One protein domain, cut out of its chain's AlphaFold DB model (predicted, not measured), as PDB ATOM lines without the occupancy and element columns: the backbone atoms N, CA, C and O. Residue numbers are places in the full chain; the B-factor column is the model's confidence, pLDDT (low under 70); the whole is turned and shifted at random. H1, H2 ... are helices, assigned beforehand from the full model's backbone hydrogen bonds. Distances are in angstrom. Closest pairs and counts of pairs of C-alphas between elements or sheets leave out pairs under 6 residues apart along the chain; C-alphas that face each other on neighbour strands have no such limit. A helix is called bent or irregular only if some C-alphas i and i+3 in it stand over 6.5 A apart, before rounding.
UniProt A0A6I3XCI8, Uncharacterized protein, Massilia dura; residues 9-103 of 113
ATOM      1  N   ARG A   9     -61.284  -7.733  53.018       58.09
ATOM      2  CA  ARG A   9     -60.383  -6.938  52.168       58.09
ATOM      3  C   ARG A   9     -58.919  -7.119  52.545       58.09
ATOM      4  O   ARG A   9     -58.075  -7.153  51.656       58.09
ATOM      5  N   ALA A  10     -58.617  -7.254  53.832       65.56
ATOM      6  CA  ALA A  10     -57.246  -7.320  54.322       65.56
ATOM      7  C   ALA A  10     -56.516  -8.616  53.926       65.56
ATOM      8  O   ALA A  10     -55.293  -8.630  53.826       65.56
ATOM      9  N   CYS A  11     -57.272  -9.672  53.616       77.44
ATOM     10  CA  CYS A  11     -56.758 -10.962  53.152       77.44
ATOM     11  C   CYS A  11     -56.899 -11.164  51.630       77.44
ATOM     12  O   CYS A  11     -56.740 -12.291  51.145       77.44
ATOM     13  N   SER A  12     -57.249 -10.121  50.871       89.19
ATOM     14  CA  SER A  12     -57.429 -10.169  49.416       89.19
ATOM     15  C   SER A  12     -56.254  -9.508  48.702       89.19
ATOM     16  O   SER A  12     -55.842  -8.405  49.059       89.19
ATOM     17  N   ALA A  13     -55.747 -10.151  47.648       94.62
ATOM     18  CA  ALA A  13     -54.728  -9.565  46.776       94.62
ATOM     19  C   ALA A  13     -55.312  -8.595  45.723       94.62
ATOM     20  O   ALA A  13     -54.555  -7.890  45.060       94.62
ATOM     21  N   LEU A  14     -56.641  -8.514  45.572       93.50
ATOM     22  CA  LEU A  14     -57.276  -7.618  44.593       93.50
ATOM     23  C   LEU A  14     -57.022  -6.146  44.917       93.50
ATOM     24  O   LEU A  14     -56.822  -5.340  44.014       93.50
ATOM     25  N   TYR A  15     -57.008  -5.793  46.203       92.00
ATOM     26  CA  TYR A  15     -56.731  -4.416  46.599       92.00
ATOM     27  C   TYR A  15     -55.272  -4.034  46.310       92.00
ATOM     28  O   TYR A  15     -55.013  -2.976  45.742       92.00
ATOM     29  N   LEU A  16     -54.320  -4.943  46.547       94.12
ATOM     30  CA  LEU A  16     -52.934  -4.767  46.114       94.12
ATOM     31  C   LEU A  16     -52.838  -4.580  44.594       94.12
ATOM     32  O   LEU A  16     -52.105  -3.706  44.146       94.12
ATOM     33  N   GLN A  17     -53.592  -5.338  43.793       95.25
ATOM     34  CA  GLN A  17     -53.618  -5.158  42.338       95.25
ATOM     35  C   GLN A  17     -54.037  -3.732  41.944       95.25
ATOM     36  O   GLN A  17     -53.411  -3.129  41.073       95.25
ATOM     37  N   GLN A  18     -55.071  -3.189  42.594       93.12
ATOM     38  CA  GLN A  18     -55.547  -1.822  42.358       93.12
ATOM     39  C   GLN A  18     -54.461  -0.797  42.701       93.12
ATOM     40  O   GLN A  18     -54.096   0.012  41.855       93.12
ATOM     41  N   ILE A  19     -53.847  -0.922  43.880       93.12
ATOM     42  CA  ILE A  19     -52.717  -0.085  44.307       93.12
ATOM     43  C   ILE A  19     -51.583  -0.132  43.264       93.12
ATOM     44  O   ILE A  19     -51.035   0.899  42.874       93.12
ATOM     45  N   LEU A  20     -51.230  -1.319  42.765       94.44
ATOM     46  CA  LEU A  20     -50.185  -1.470  41.750       94.44
ATOM     47  C   LEU A  20     -50.528  -0.753  40.439       94.44
ATOM     48  O   LEU A  20     -49.640  -0.160  39.825       94.44
ATOM     49  N   GLN A  21     -51.786  -0.806  40.004       93.94
ATOM     50  CA  GLN A  21     -52.251  -0.127  38.794       93.94
ATOM     51  C   GLN A  21     -52.272   1.394  38.961       93.94
ATOM     52  O   GLN A  21     -51.843   2.101  38.048       93.94
ATOM     53  N   ASP A  22     -52.697   1.882  40.124       92.38
ATOM     54  CA  ASP A  22     -52.838   3.310  40.403       92.38
ATOM     55  C   ASP A  22     -51.479   4.001  40.573       92.38
ATOM     56  O   ASP A  22     -51.233   5.058  39.989       92.38
ATOM     57  N   TYR A  23     -50.562   3.396  41.335       90.94
ATOM     58  CA  TYR A  23     -49.258   4.000  41.628       90.94
ATOM     59  C   TYR A  23     -48.177   3.654  40.600       90.94
ATOM     60  O   TYR A  23     -47.261   4.448  40.381       90.94
ATOM     61  N   HIS A  24     -48.259   2.481  39.961       91.06
ATOM     62  CA  HIS A  24     -47.222   1.976  39.054       91.06
ATOM     63  C   HIS A  24     -47.805   1.365  37.774       91.06
ATOM     64  O   HIS A  24     -47.471   0.224  37.445       91.06
ATOM     65  N   PRO A  25     -48.605   2.095  36.977       93.00
ATOM     66  CA  PRO A  25     -49.336   1.521  35.844       93.00
ATOM     67  C   PRO A  25     -48.434   0.750  34.870       93.00
ATOM     68  O   PRO A  25     -48.760  -0.366  34.472       93.00
ATOM     69  N   THR A  26     -47.244   1.278  34.560       94.75
ATOM     70  CA  THR A  26     -46.271   0.649  33.644       94.75
ATOM     71  C   THR A  26     -45.558  -0.575  34.231       94.75
ATOM     72  O   THR A  26     -45.011  -1.376  33.479       94.75
ATOM     73  N   ARG A  27     -45.523  -0.732  35.561       94.56
ATOM     74  CA  ARG A  27     -44.840  -1.846  36.253       94.56
ATOM     75  C   ARG A  27     -45.803  -2.786  36.974       94.56
ATOM     76  O   ARG A  27     -45.355  -3.774  37.545       94.56
ATOM     77  N   SER A  28     -47.098  -2.491  36.937       95.38
ATOM     78  CA  SER A  28     -48.146  -3.196  37.673       95.38
ATOM     79  C   SER A  28     -48.108  -4.707  37.430       95.38
ATOM     80  O   SER A  28     -48.059  -5.464  38.393       95.38
ATOM     81  N   GLN A  29     -48.000  -5.145  36.169       97.12
ATOM     82  CA  GLN A  29     -47.895  -6.569  35.827       97.12
ATOM     83  C   GLN A  29     -46.626  -7.217  36.391       97.12
ATOM     84  O   GLN A  29     -46.696  -8.288  36.977       97.12
ATOM     85  N   MET A  30     -45.469  -6.558  36.265       97.25
ATOM     86  CA  MET A  30     -44.203  -7.073  36.801       97.25
ATOM     87  C   MET A  30     -44.267  -7.237  38.325       97.25
ATOM     88  O   MET A  30     -43.789  -8.226  38.867       97.25
ATOM     89  N   LEU A  31     -44.866  -6.271  39.025       97.31
ATOM     90  CA  LEU A  31     -45.016  -6.313  40.479       97.31
ATOM     91  C   LEU A  31     -46.048  -7.363  40.924       97.31
ATOM     92  O   LEU A  31     -45.816  -8.049  41.917       97.31
ATOM     93  N   ALA A  32     -47.140  -7.538  40.172       97.62
ATOM     94  CA  ALA A  32     -48.102  -8.620  40.386       97.62
ATOM     95  C   ALA A  32     -47.442  -9.996  40.204       97.62
ATOM     96  O   ALA A  32     -47.614 -10.888  41.036       97.62
ATOM     97  N   ASP A  33     -46.617 -10.141  39.169       98.19
ATOM     98  CA  ASP A  33     -45.849 -11.349  38.882       98.19
ATOM     99  C   ASP A  33     -44.836 -11.655  39.997       98.19
ATOM    100  O   ASP A  33     -44.754 -12.787  40.475       98.19
ATOM    101  N   MET A  34     -44.112 -10.640  40.481       98.06
ATOM    102  CA  MET A  34     -43.207 -10.777  41.628       98.06
ATOM    103  C   MET A  34     -43.952 -11.208  42.895       98.06
ATOM    104  O   MET A  34     -43.479 -12.093  43.609       98.06
ATOM    105  N   PHE A  35     -45.124 -10.630  43.170       98.06
ATOM    106  CA  PHE A  35     -45.943 -11.019  44.320       98.06
ATOM    107  C   PHE A  35     -46.428 -12.469  44.206       98.06
ATOM    108  O   PHE A  35     -46.286 -13.244  45.156       98.06
ATOM    109  N   ALA A  36     -46.944 -12.865  43.038       98.19
ATOM    110  CA  ALA A  36     -47.395 -14.231  42.784       98.19
ATOM    111  C   ALA A  36     -46.249 -15.243  42.904       98.19
ATOM    112  O   ALA A  36     -46.412 -16.289  43.535       98.19
ATOM    113  N   MET A  37     -45.070 -14.915  42.372       98.25
ATOM    114  CA  MET A  37     -43.873 -15.739  42.527       98.25
ATOM    115  C   MET A  37     -43.448 -15.835  43.996       98.25
ATOM    116  O   MET A  37     -43.096 -16.914  44.464       98.25
ATOM    117  N   GLY A  38     -43.536 -14.744  44.757       98.12
ATOM    118  CA  GLY A  38     -43.265 -14.749  46.193       98.12
ATOM    119  C   GLY A  38     -44.207 -15.682  46.955       98.12
ATOM    120  O   GLY A  38     -43.756 -16.499  47.756       98.12
ATOM    121  N   CYS A  39     -45.500 -15.641  46.640       98.00
ATOM    122  CA  CYS A  39     -46.484 -16.572  47.189       98.00
ATOM    123  C   CYS A  39     -46.173 -18.029  46.802       98.00
ATOM    124  O   CYS A  39     -46.213 -18.920  47.648       98.00
ATOM    125  N   LEU A  40     -45.803 -18.286  45.545       97.44
ATOM    126  CA  LEU A  40     -45.439 -19.626  45.081       97.44
ATOM    127  C   LEU A  40     -44.177 -20.165  45.780       97.44
ATOM    128  O   LEU A  40     -44.155 -21.330  46.176       97.44
ATOM    129  N   LEU A  41     -43.159 -19.329  45.998       97.75
ATOM    130  CA  LEU A  41     -41.979 -19.683  46.796       97.75
ATOM    131  C   LEU A  41     -42.368 -20.021  48.239       97.75
ATOM    132  O   LEU A  41     -41.899 -21.018  48.786       97.75
ATOM    133  N   HIS A  42     -43.268 -19.237  48.840       97.56
ATOM    134  CA  HIS A  42     -43.760 -19.503  50.189       97.56
ATOM    135  C   HIS A  42     -44.437 -20.877  50.273       97.56
ATOM    136  O   HIS A  42     -44.128 -21.663  51.168       97.56
ATOM    137  N   TYR A  43     -45.291 -21.196  49.294       96.19
ATOM    138  CA  TYR A  43     -45.977 -22.486  49.187       96.19
ATOM    139  C   TYR A  43     -45.000 -23.665  49.062       96.19
ATOM    140  O   TYR A  43     -45.236 -24.733  49.622       96.19
ATOM    141  N   GLN A  44     -43.879 -23.470  48.366       95.19
ATOM    142  CA  GLN A  44     -42.821 -24.474  48.206       95.19
ATOM    143  C   GLN A  44     -41.918 -24.620  49.445       95.19
ATOM    144  O   GLN A  44     -41.084 -25.520  49.486       95.19
ATOM    145  N   GLY A  45     -42.091 -23.772  50.464       96.00
ATOM    146  CA  GLY A  45     -41.288 -23.775  51.689       96.00
ATOM    147  C   GLY A  45     -40.096 -22.815  51.669       96.00
ATOM    148  O   GLY A  45     -39.426 -22.663  52.692       96.00
ATOM    149  N   GLU A  46     -39.872 -22.092  50.570       97.06
ATOM    150  CA  GLU A  46     -38.778 -21.129  50.389       97.06
ATOM    151  C   GLU A  46     -39.088 -19.778  51.061       97.06
ATOM    152  O   GLU A  46     -39.112 -18.713  50.435       97.06
ATOM    153  N   ARG A  47     -39.350 -19.811  52.375       94.94
ATOM    154  CA  ARG A  47     -39.898 -18.676  53.142       94.94
ATOM    155  C   ARG A  47     -39.027 -17.426  53.096       94.94
ATOM    156  O   ARG A  47     -39.553 -16.333  52.934       94.94
ATOM    157  N   SER A  48     -37.705 -17.568  53.205       96.00
ATOM    158  CA  SER A  48     -36.802 -16.407  53.189       96.00
ATOM    159  C   SER A  48     -36.832 -15.686  51.841       96.00
ATOM    160  O   SER A  48     -36.911 -14.459  51.801       96.00
ATOM    161  N   ALA A  49     -36.783 -16.438  50.737       96.75
ATOM    162  CA  ALA A  49     -36.836 -15.872  49.394       96.75
ATOM    163  C   ALA A  49     -38.208 -15.241  49.117       96.75
ATOM    164  O   ALA A  49     -38.283 -14.132  48.586       96.75
ATOM    165  N   ALA A  50     -39.280 -15.905  49.554       97.44
ATOM    166  CA  ALA A  50     -40.638 -15.388  49.477       97.44
ATOM    167  C   ALA A  50     -40.790 -14.044  50.203       97.44
ATOM    168  O   ALA A  50     -41.202 -13.062  49.588       97.44
ATOM    169  N   SER A  51     -40.407 -13.973  51.483       95.75
ATOM    170  CA  SER A  51     -40.517 -12.749  52.285       95.75
ATOM    171  C   SER A  51     -39.716 -11.594  51.692       95.75
ATOM    172  O   SER A  51     -40.198 -10.464  51.683       95.75
ATOM    173  N   MET A  52     -38.521 -11.863  51.155       96.88
ATOM    174  CA  MET A  52     -37.737 -10.841  50.459       96.88
ATOM    175  C   MET A  52     -38.463 -10.312  49.219       96.88
ATOM    176  O   MET A  52     -38.553  -9.100  49.036       96.88
ATOM    177  N   LEU A  53     -38.988 -11.204  48.377       97.06
ATOM    178  CA  LEU A  53     -39.625 -10.818  47.120       97.06
ATOM    179  C   LEU A  53     -40.938 -10.059  47.355       97.06
ATOM    180  O   LEU A  53     -41.166  -9.017  46.745       97.06
ATOM    181  N   ILE A  54     -41.766 -10.529  48.289       97.00
ATOM    182  CA  ILE A  54     -43.016  -9.859  48.679       97.00
ATOM    183  C   ILE A  54     -42.712  -8.509  49.339       97.00
ATOM    184  O   ILE A  54     -43.358  -7.513  49.025       97.00
ATOM    185  N   GLY A  55     -41.683  -8.448  50.191       95.75
ATOM    186  CA  GLY A  55     -41.225  -7.202  50.803       95.75
ATOM    187  C   GLY A  55     -40.846  -6.140  49.770       95.75
ATOM    188  O   GLY A  55     -41.241  -4.989  49.917       95.75
ATOM    189  N   GLN A  56     -40.171  -6.522  48.678       95.38
ATOM    190  CA  GLN A  56     -39.848  -5.597  47.582       95.38
ATOM    191  C   GLN A  56     -41.094  -5.046  46.882       95.38
ATOM    192  O   GLN A  56     -41.129  -3.862  46.542       95.38
ATOM    193  N   VAL A  57     -42.121  -5.878  46.677       95.81
ATOM    194  CA  VAL A  57     -43.400  -5.416  46.117       95.81
ATOM    195  C   VAL A  57     -44.052  -4.416  47.065       95.81
ATOM    196  O   VAL A  57     -44.490  -3.354  46.629       95.81
ATOM    197  N   PHE A  58     -44.075  -4.718  48.360       94.88
ATOM    198  CA  PHE A  58     -44.702  -3.856  49.358       94.88
ATOM    199  C   PHE A  58     -43.961  -2.534  49.500       94.88
ATOM    200  O   PHE A  58     -44.602  -1.490  49.512       94.88
ATOM    201  N   ASP A  59     -42.630  -2.551  49.517       92.75
ATOM    202  CA  ASP A  59     -41.812  -1.342  49.547       92.75
ATOM    203  C   ASP A  59     -42.015  -0.463  48.304       92.75
ATOM    204  O   ASP A  59     -41.954   0.761  48.420       92.75
ATOM    205  N   ALA A  60     -42.324  -1.048  47.141       90.12
ATOM    206  CA  ALA A  60     -42.637  -0.284  45.934       90.12
ATOM    207  C   ALA A  60     -43.948   0.512  46.057       90.12
ATOM    208  O   ALA A  60     -44.064   1.584  45.462       90.12
ATOM    209  N   VAL A  61     -44.921   0.027  46.833       87.56
ATOM    210  CA  VAL A  61     -46.238   0.668  47.023       87.56
ATOM    211  C   VAL A  61     -46.430   1.296  48.403       87.56
ATOM    212  O   VAL A  61     -47.525   1.750  48.734       87.56
ATOM    213  N   ARG A  62     -45.387   1.311  49.240       79.06
ATOM    214  CA  ARG A  62     -45.499   1.673  50.655       79.06
ATOM    215  C   ARG A  62     -45.760   3.167  50.847       79.06
ATOM    216  O   ARG A  62     -44.829   3.943  51.051       79.06
ATOM    217  N   ASN A  63     -47.035   3.534  50.908       75.56
ATOM    218  CA  ASN A  63     -47.509   4.793  51.481       75.56
ATOM    219  C   ASN A  63     -47.959   4.589  52.939       75.56
ATOM    220  O   ASN A  63     -48.194   3.462  53.378       75.56
ATOM    221  N   ILE A  64     -48.053   5.678  53.714       62.44
ATOM    222  CA  ILE A  64     -48.438   5.628  55.141       62.44
ATOM    223  C   ILE A  64     -49.830   5.003  55.320       62.44
ATOM    224  O   ILE A  64     -50.040   4.262  56.277       62.44
ATOM    225  N   GLU A  65     -50.742   5.263  54.382       76.06
ATOM    226  CA  GLU A  65     -52.151   4.860  54.458       76.06
ATOM    227  C   GLU A  65     -52.361   3.349  54.259       76.06
ATOM    228  O   GLU A  65     -53.269   2.779  54.851       76.06
ATOM    229  N   GLU A  66     -51.468   2.668  53.531       83.88
ATOM    230  CA  GLU A  66     -51.633   1.246  53.177       83.88
ATOM    231  C   GLU A  66     -50.861   0.285  54.090       83.88
ATOM    232  O   GLU A  66     -50.913  -0.934  53.920       83.88
ATOM    233  N   ARG A  67     -50.115   0.800  55.075       86.44
ATOM    234  CA  ARG A  67     -49.212  -0.018  55.902       86.44
ATOM    235  C   ARG A  67     -49.942  -1.139  56.650       86.44
ATOM    236  O   ARG A  67     -49.413  -2.245  56.734       86.44
ATOM    237  N   GLU A  68     -51.114  -0.854  57.210       89.12
ATOM    238  CA  GLU A  68     -51.900  -1.835  57.971       89.12
ATOM    239  C   GLU A  68     -52.450  -2.943  57.066       89.12
ATOM    240  O   GLU A  68     -52.340  -4.127  57.395       89.12
ATOM    241  N   TYR A  69     -52.947  -2.568  55.883       90.75
ATOM    242  CA  TYR A  69     -53.369  -3.515  54.855       90.75
ATOM    243  C   TYR A  69     -52.214  -4.430  54.432       90.75
ATOM    244  O   TYR A  69     -52.350  -5.649  54.498       90.75
ATOM    245  N   LEU A  70     -51.060  -3.865  54.063       92.50
ATOM    246  CA  LEU A  70     -49.905  -4.647  53.610       92.50
ATOM    247  C   LEU A  70     -49.372  -5.582  54.705       92.50
ATOM    248  O   LEU A  70     -48.997  -6.715  54.411       92.50
ATOM    249  N   SER A  71     -49.368  -5.141  55.968       91.44
ATOM    250  CA  SER A  71     -49.003  -6.004  57.100       91.44
ATOM    251  C   SER A  71     -49.969  -7.178  57.233       91.44
ATOM    252  O   SER A  71     -49.536  -8.322  57.320       91.44
ATOM    253  N   THR A  72     -51.273  -6.906  57.183       92.38
ATOM    254  CA  THR A  72     -52.297  -7.952  57.305       92.38
ATOM    255  C   THR A  72     -52.239  -8.926  56.132       92.38
ATOM    256  O   THR A  72     -52.335 -10.139  56.319       92.38
ATOM    257  N   LEU A  73     -52.003  -8.413  54.923       93.94
ATOM    258  CA  LEU A  73     -51.824  -9.235  53.739       93.94
ATOM    259  C   LEU A  73     -50.610 -10.156  53.897       93.94
ATOM    260  O   LEU A  73     -50.758 -11.341  53.615       93.94
ATOM    261  N   MET A  74     -49.464  -9.655  54.390       93.25
ATOM    262  CA  MET A  74     -48.273 -10.473  54.684       93.25
ATOM    263  C   MET A  74     -48.607 -11.619  55.641       93.25
ATOM    264  O   MET A  74     -48.285 -12.775  55.363       93.25
ATOM    265  N   ASP A  75     -49.276 -11.303  56.749       92.38
ATOM    266  CA  ASP A  75     -49.628 -12.284  57.777       92.38
ATOM    267  C   ASP A  75     -50.617 -13.332  57.243       92.38
ATOM    268  O   ASP A  75     -50.584 -14.495  57.647       92.38
ATOM    269  N   SER A  76     -51.452 -12.950  56.271       93.38
ATOM    270  CA  SER A  76     -52.423 -13.840  55.635       93.38
ATOM    271  C   SER A  76     -51.825 -14.804  54.603       93.38
ATOM    272  O   SER A  76     -52.528 -15.721  54.181       93.38
ATOM    273  N   ILE A  77     -50.559 -14.643  54.189       94.75
ATOM    274  CA  ILE A  77     -49.964 -15.452  53.104       94.75
ATOM    275  C   ILE A  77     -49.940 -16.935  53.457       94.75
ATOM    276  O   ILE A  77     -50.271 -17.772  52.617       94.75
ATOM    277  N   SER A  78     -49.586 -17.260  54.702       93.75
ATOM    278  CA  SER A  78     -49.533 -18.645  55.170       93.75
ATOM    279  C   SER A  78     -50.913 -19.302  55.094       93.75
ATOM    280  O   SER A  78     -51.854 -18.870  55.757       93.75
ATOM    281  N   GLY A  79     -51.033 -20.364  54.297       91.50
ATOM    282  CA  GLY A  79     -52.295 -21.069  54.059       91.50
ATOM    283  C   GLY A  79     -53.187 -20.450  52.975       91.50
ATOM    284  O   GLY A  79     -54.239 -21.013  52.669       91.50
ATOM    285  N   ASN A  80     -52.784 -19.329  52.368       94.75
ATOM    286  CA  ASN A  80     -53.488 -18.680  51.259       94.75
ATOM    287  C   ASN A  80     -52.608 -18.472  50.018       94.75
ATOM    288  O   ASN A  80     -53.028 -17.801  49.078       94.75
ATOM    289  N   GLU A  81     -51.411 -19.050  49.978       96.19
ATOM    290  CA  GLU A  81     -50.359 -18.732  49.015       96.19
ATOM    291  C   GLU A  81     -50.849 -18.809  47.568       96.19
ATOM    292  O   GLU A  81     -50.824 -17.824  46.837       96.19
ATOM    293  N   LEU A  82     -51.361 -19.972  47.154       95.50
ATOM    294  CA  LEU A  82     -51.820 -20.180  45.780       95.50
ATOM    295  C   LEU A  82     -53.128 -19.441  45.469       95.50
ATOM    296  O   LEU A  82     -53.430 -19.222  44.298       95.50
ATOM    297  N   ARG A  83     -53.932 -19.089  46.480       95.19
ATOM    298  CA  ARG A  83     -55.124 -18.251  46.283       95.19
ATOM    299  C   ARG A  83     -54.680 -16.833  45.943       95.19
ATOM    300  O   ARG A  83     -55.046 -16.331  44.886       95.19
ATOM    301  N   LEU A  84     -53.843 -16.246  46.797       96.44
ATOM    302  CA  LEU A  84     -53.315 -14.890  46.654       96.44
ATOM    303  C   LEU A  84     -52.485 -14.736  45.374       96.44
ATOM    304  O   LEU A  84     -52.644 -13.749  44.657       96.44
ATOM    305  N   ALA A  85     -51.671 -15.743  45.039       96.69
ATOM    306  CA  ALA A  85     -50.889 -15.768  43.805       96.69
ATOM    307  C   ALA A  85     -51.765 -15.706  42.547       96.69
ATOM    308  O   ALA A  85     -51.403 -15.042  41.587       96.69
ATOM    309  N   CYS A  86     -52.923 -16.373  42.530       94.56
ATOM    310  CA  CYS A  86     -53.843 -16.305  41.391       94.56
ATOM    311  C   CYS A  86     -54.716 -15.040  41.416       94.56
ATOM    312  O   CYS A  86     -55.141 -14.561  40.361       94.56
ATOM    313  N   GLU A  87     -55.021 -14.529  42.607       95.56
ATOM    314  CA  GLU A  87     -55.917 -13.397  42.835       95.56
ATOM    315  C   GLU A  87     -55.293 -12.056  42.438       95.56
ATOM    316  O   GLU A  87     -55.998 -11.220  41.887       95.56
ATOM    317  N   ILE A  88     -53.973 -11.882  42.591       96.44
ATOM    318  CA  ILE A  88     -53.252 -10.669  42.148       96.44
ATOM    319  C   ILE A  88     -53.268 -10.468  40.616       96.44
ATOM    320  O   ILE A  88     -52.764  -9.468  40.113       96.44
ATOM    321  N   ALA A  89     -53.837 -11.424  39.871       95.12
ATOM    322  CA  ALA A  89     -53.874 -11.474  38.412       95.12
ATOM    323  C   ALA A  89     -52.474 -11.405  37.757       95.12
ATOM    324  O   ALA A  89     -52.191 -10.487  36.982       95.12
ATOM    325  N   PRO A  90     -51.596 -12.388  38.035       96.81
ATOM    326  CA  PRO A  90     -50.292 -12.455  37.390       96.81
ATOM    327  C   PRO A  90     -50.431 -12.828  35.907       96.81
ATOM    328  O   PRO A  90     -51.518 -13.186  35.433       96.81
ATOM    329  N   SER A  91     -49.307 -12.793  35.198       97.25
ATOM    330  CA  SER A  91     -49.157 -13.284  33.834       97.25
ATOM    331  C   SER A  91     -49.611 -14.737  33.695       97.25
ATOM    332  O   SER A  91     -49.718 -15.499  34.666       97.25
ATOM    333  N   MET A  92     -49.912 -15.124  32.456       96.62
ATOM    334  CA  MET A  92     -50.431 -16.453  32.138       96.62
ATOM    335  C   MET A  92     -49.447 -17.546  32.565       96.62
ATOM    336  O   MET A  92     -49.841 -18.522  33.196       96.62
ATOM    337  N   GLU A  93     -48.160 -17.329  32.321       95.69
ATOM    338  CA  GLU A  93     -47.075 -18.252  32.636       95.69
ATOM    339  C   GLU A  93     -46.975 -18.519  34.146       95.69
ATOM    340  O   GLU A  93     -46.815 -19.662  34.584       95.69
ATOM    341  N   LEU A  94     -47.116 -17.474  34.969       96.00
ATOM    342  CA  LEU A  94     -47.119 -17.612  36.426       96.00
ATOM    343  C   LEU A  94     -48.407 -18.237  36.952       96.00
ATOM    344  O   LEU A  94     -48.360 -19.030  37.896       96.00
ATOM    345  N   ARG A  95     -49.550 -17.938  36.330       95.75
ATOM    346  CA  ARG A  95     -50.816 -18.605  36.649       95.75
ATOM    347  C   ARG A  95     -50.717 -20.111  36.405       95.75
ATOM    348  O   ARG A  95     -51.045 -20.889  37.296       95.75
ATOM    349  N   GLU A  96     -50.172 -20.522  35.264       94.94
ATOM    350  CA  GLU A  96     -49.937 -21.932  34.937       94.94
ATOM    351  C   GLU A  96     -48.961 -22.611  35.911       94.94
ATOM    352  O   GLU A  96     -49.137 -23.779  36.268       94.94
ATOM    353  N   LEU A  97     -47.926 -21.899  36.372       94.25
ATOM    354  CA  LEU A  97     -47.028 -22.395  37.423       94.25
ATOM    355  C   LEU A  97     -47.774 -22.643  38.741       94.25
ATOM    356  O   LEU A  97     -47.584 -23.694  39.358       94.25
ATOM    357  N   CYS A  98     -48.644 -21.720  39.154       93.19
ATOM    358  CA  CYS A  98     -49.460 -21.869  40.361       93.19
ATOM    359  C   CYS A  98     -50.452 -23.034  40.243       93.19
ATOM    360  O   CYS A  98     -50.613 -23.809  41.189       93.19
ATOM    361  N   ASP A  99     -51.077 -23.206  39.078       92.38
ATOM    362  CA  ASP A  99     -52.013 -24.302  38.826       92.38
ATOM    363  C   ASP A  99     -51.312 -25.666  38.867       92.38
ATOM    364  O   ASP A  99     -51.813 -26.599  39.501       92.38
ATOM    365  N   ARG A 100     -50.106 -25.778  38.294       92.56
ATOM    366  CA  ARG A 100     -49.277 -26.989  38.423       92.56
ATOM    367  C   ARG A 100     -48.891 -27.272  39.871       92.56
ATOM    368  O   ARG A 100     -48.978 -28.414  40.315       92.56
ATOM    369  N   ALA A 101     -48.508 -26.245  40.631       90.50
ATOM    370  CA  ALA A 101     -48.176 -26.396  42.047       90.50
ATOM    371  C   ALA A 101     -49.373 -26.887  42.883       90.50
ATOM    372  O   ALA A 101     -49.191 -27.664  43.822       90.50
ATOM    373  N   ARG A 102     -50.599 -26.489  42.515       87.88
ATOM    374  CA  ARG A 102     -51.843 -26.958  43.144       87.88
ATOM    375  C   ARG A 102     -52.151 -28.423  42.832       87.88
ATOM    376  O   ARG A 102     -52.645 -29.138  43.698       87.88
ATOM    377  N   GLN A 103     -51.893 -28.858  41.602       86.12
ATOM    378  CA  GLN A 103     -52.190 -30.220  41.145       86.12
ATOM    379  C   GLN A 103     -51.217 -31.267  41.712       86.12
ATOM    380  O   GLN A 103     -51.543 -32.454  41.740       86.12
TER     381      GLN A 103
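This is residues 9 to 103 of the 113 residues of an uncharacterized protein of Massilia dura (UniProt A0A6I3XCI8). What is the main picture? H2 runs through the middle, with H3 packed along one side of it and H1 and H5 on another, while H4 lies over H1 and H3 and H6 makes one end of the long axis. H1 to H4 form an up-and-down bundle, each helix running against the one before it, loose at H4, which touches no helix. What is printed, and how large is it? There are 95 residues with six named helices, H1 to H6 in chain order, and no named strand: the class is all helix. The whole is compact, with a radius of gyration of the C-alphas of 12.0 A and spans of 37 by 26 by 23 A.

What does the first helix meet? H1, residues 13 to 23, touches H2, residues 28 to 43, through residues 28 to 32 of H2 alone; they form a hairpin at a shallow tilt of 31 degrees, and the closest C-alphas, of Leu 20 and Ser 28, are 4.9 A apart. H1 also touches H5, residues 81 to 87, at a steep tilt of 54 degrees, with the C-alphas of Ala 13 and Leu 84 closest at 5.5 A. What surrounds the hub, H2? H3, residues 47 to 61, forms a hairpin with it at a shallow tilt of 23 degrees, C-alphas 38 and 50 closest at 4.3 A. H5 touches H2 and runs opposite ways to it, C-alphas 36 and 85 closest at 4.0 A. H6, residues 92 to 103, touches residues 33 to 40 of H2 alone, the same way at 17 degrees, C-alphas 40 and 98 closest at 6.6 A. Where is the remaining helix? H4, residues 64 to 76, is close to but not clearly touching H3, C-alphas 58 and 70 closest at 6.8 A, and is apart from H2. Are the backbones well formed? Every O i to N i+4 pair is within hydrogen-bond range in H1, H2, H3, H5 and H6, and 7 of 9 are in H4.

Where do the helices begin and end? H1 begins at C-alpha 13, (-54.728, -9.565, 46.776), and H6 ends at C-alpha 103, (-52.190, -30.220, 41.145). How long are they? H1 measures 15.5 A, H2 22.6 A, H3 21.3 A, H4 19.9 A, H5 9.9 A and H6 16.5 A. H4 is irregular: C-alphas 65 and 68 are 7.6 A apart.

How far does it reach? The two C-alphas farthest apart, of Ile 64 and Gln 103, are 38.7 A apart. Are there cuts or long links? The printed part has no cut, and the five links between the helices are tight. Where is confidence low? Residues 9, 10 and 64 have a pLDDT under 70; the mean of the printed part is 92.7.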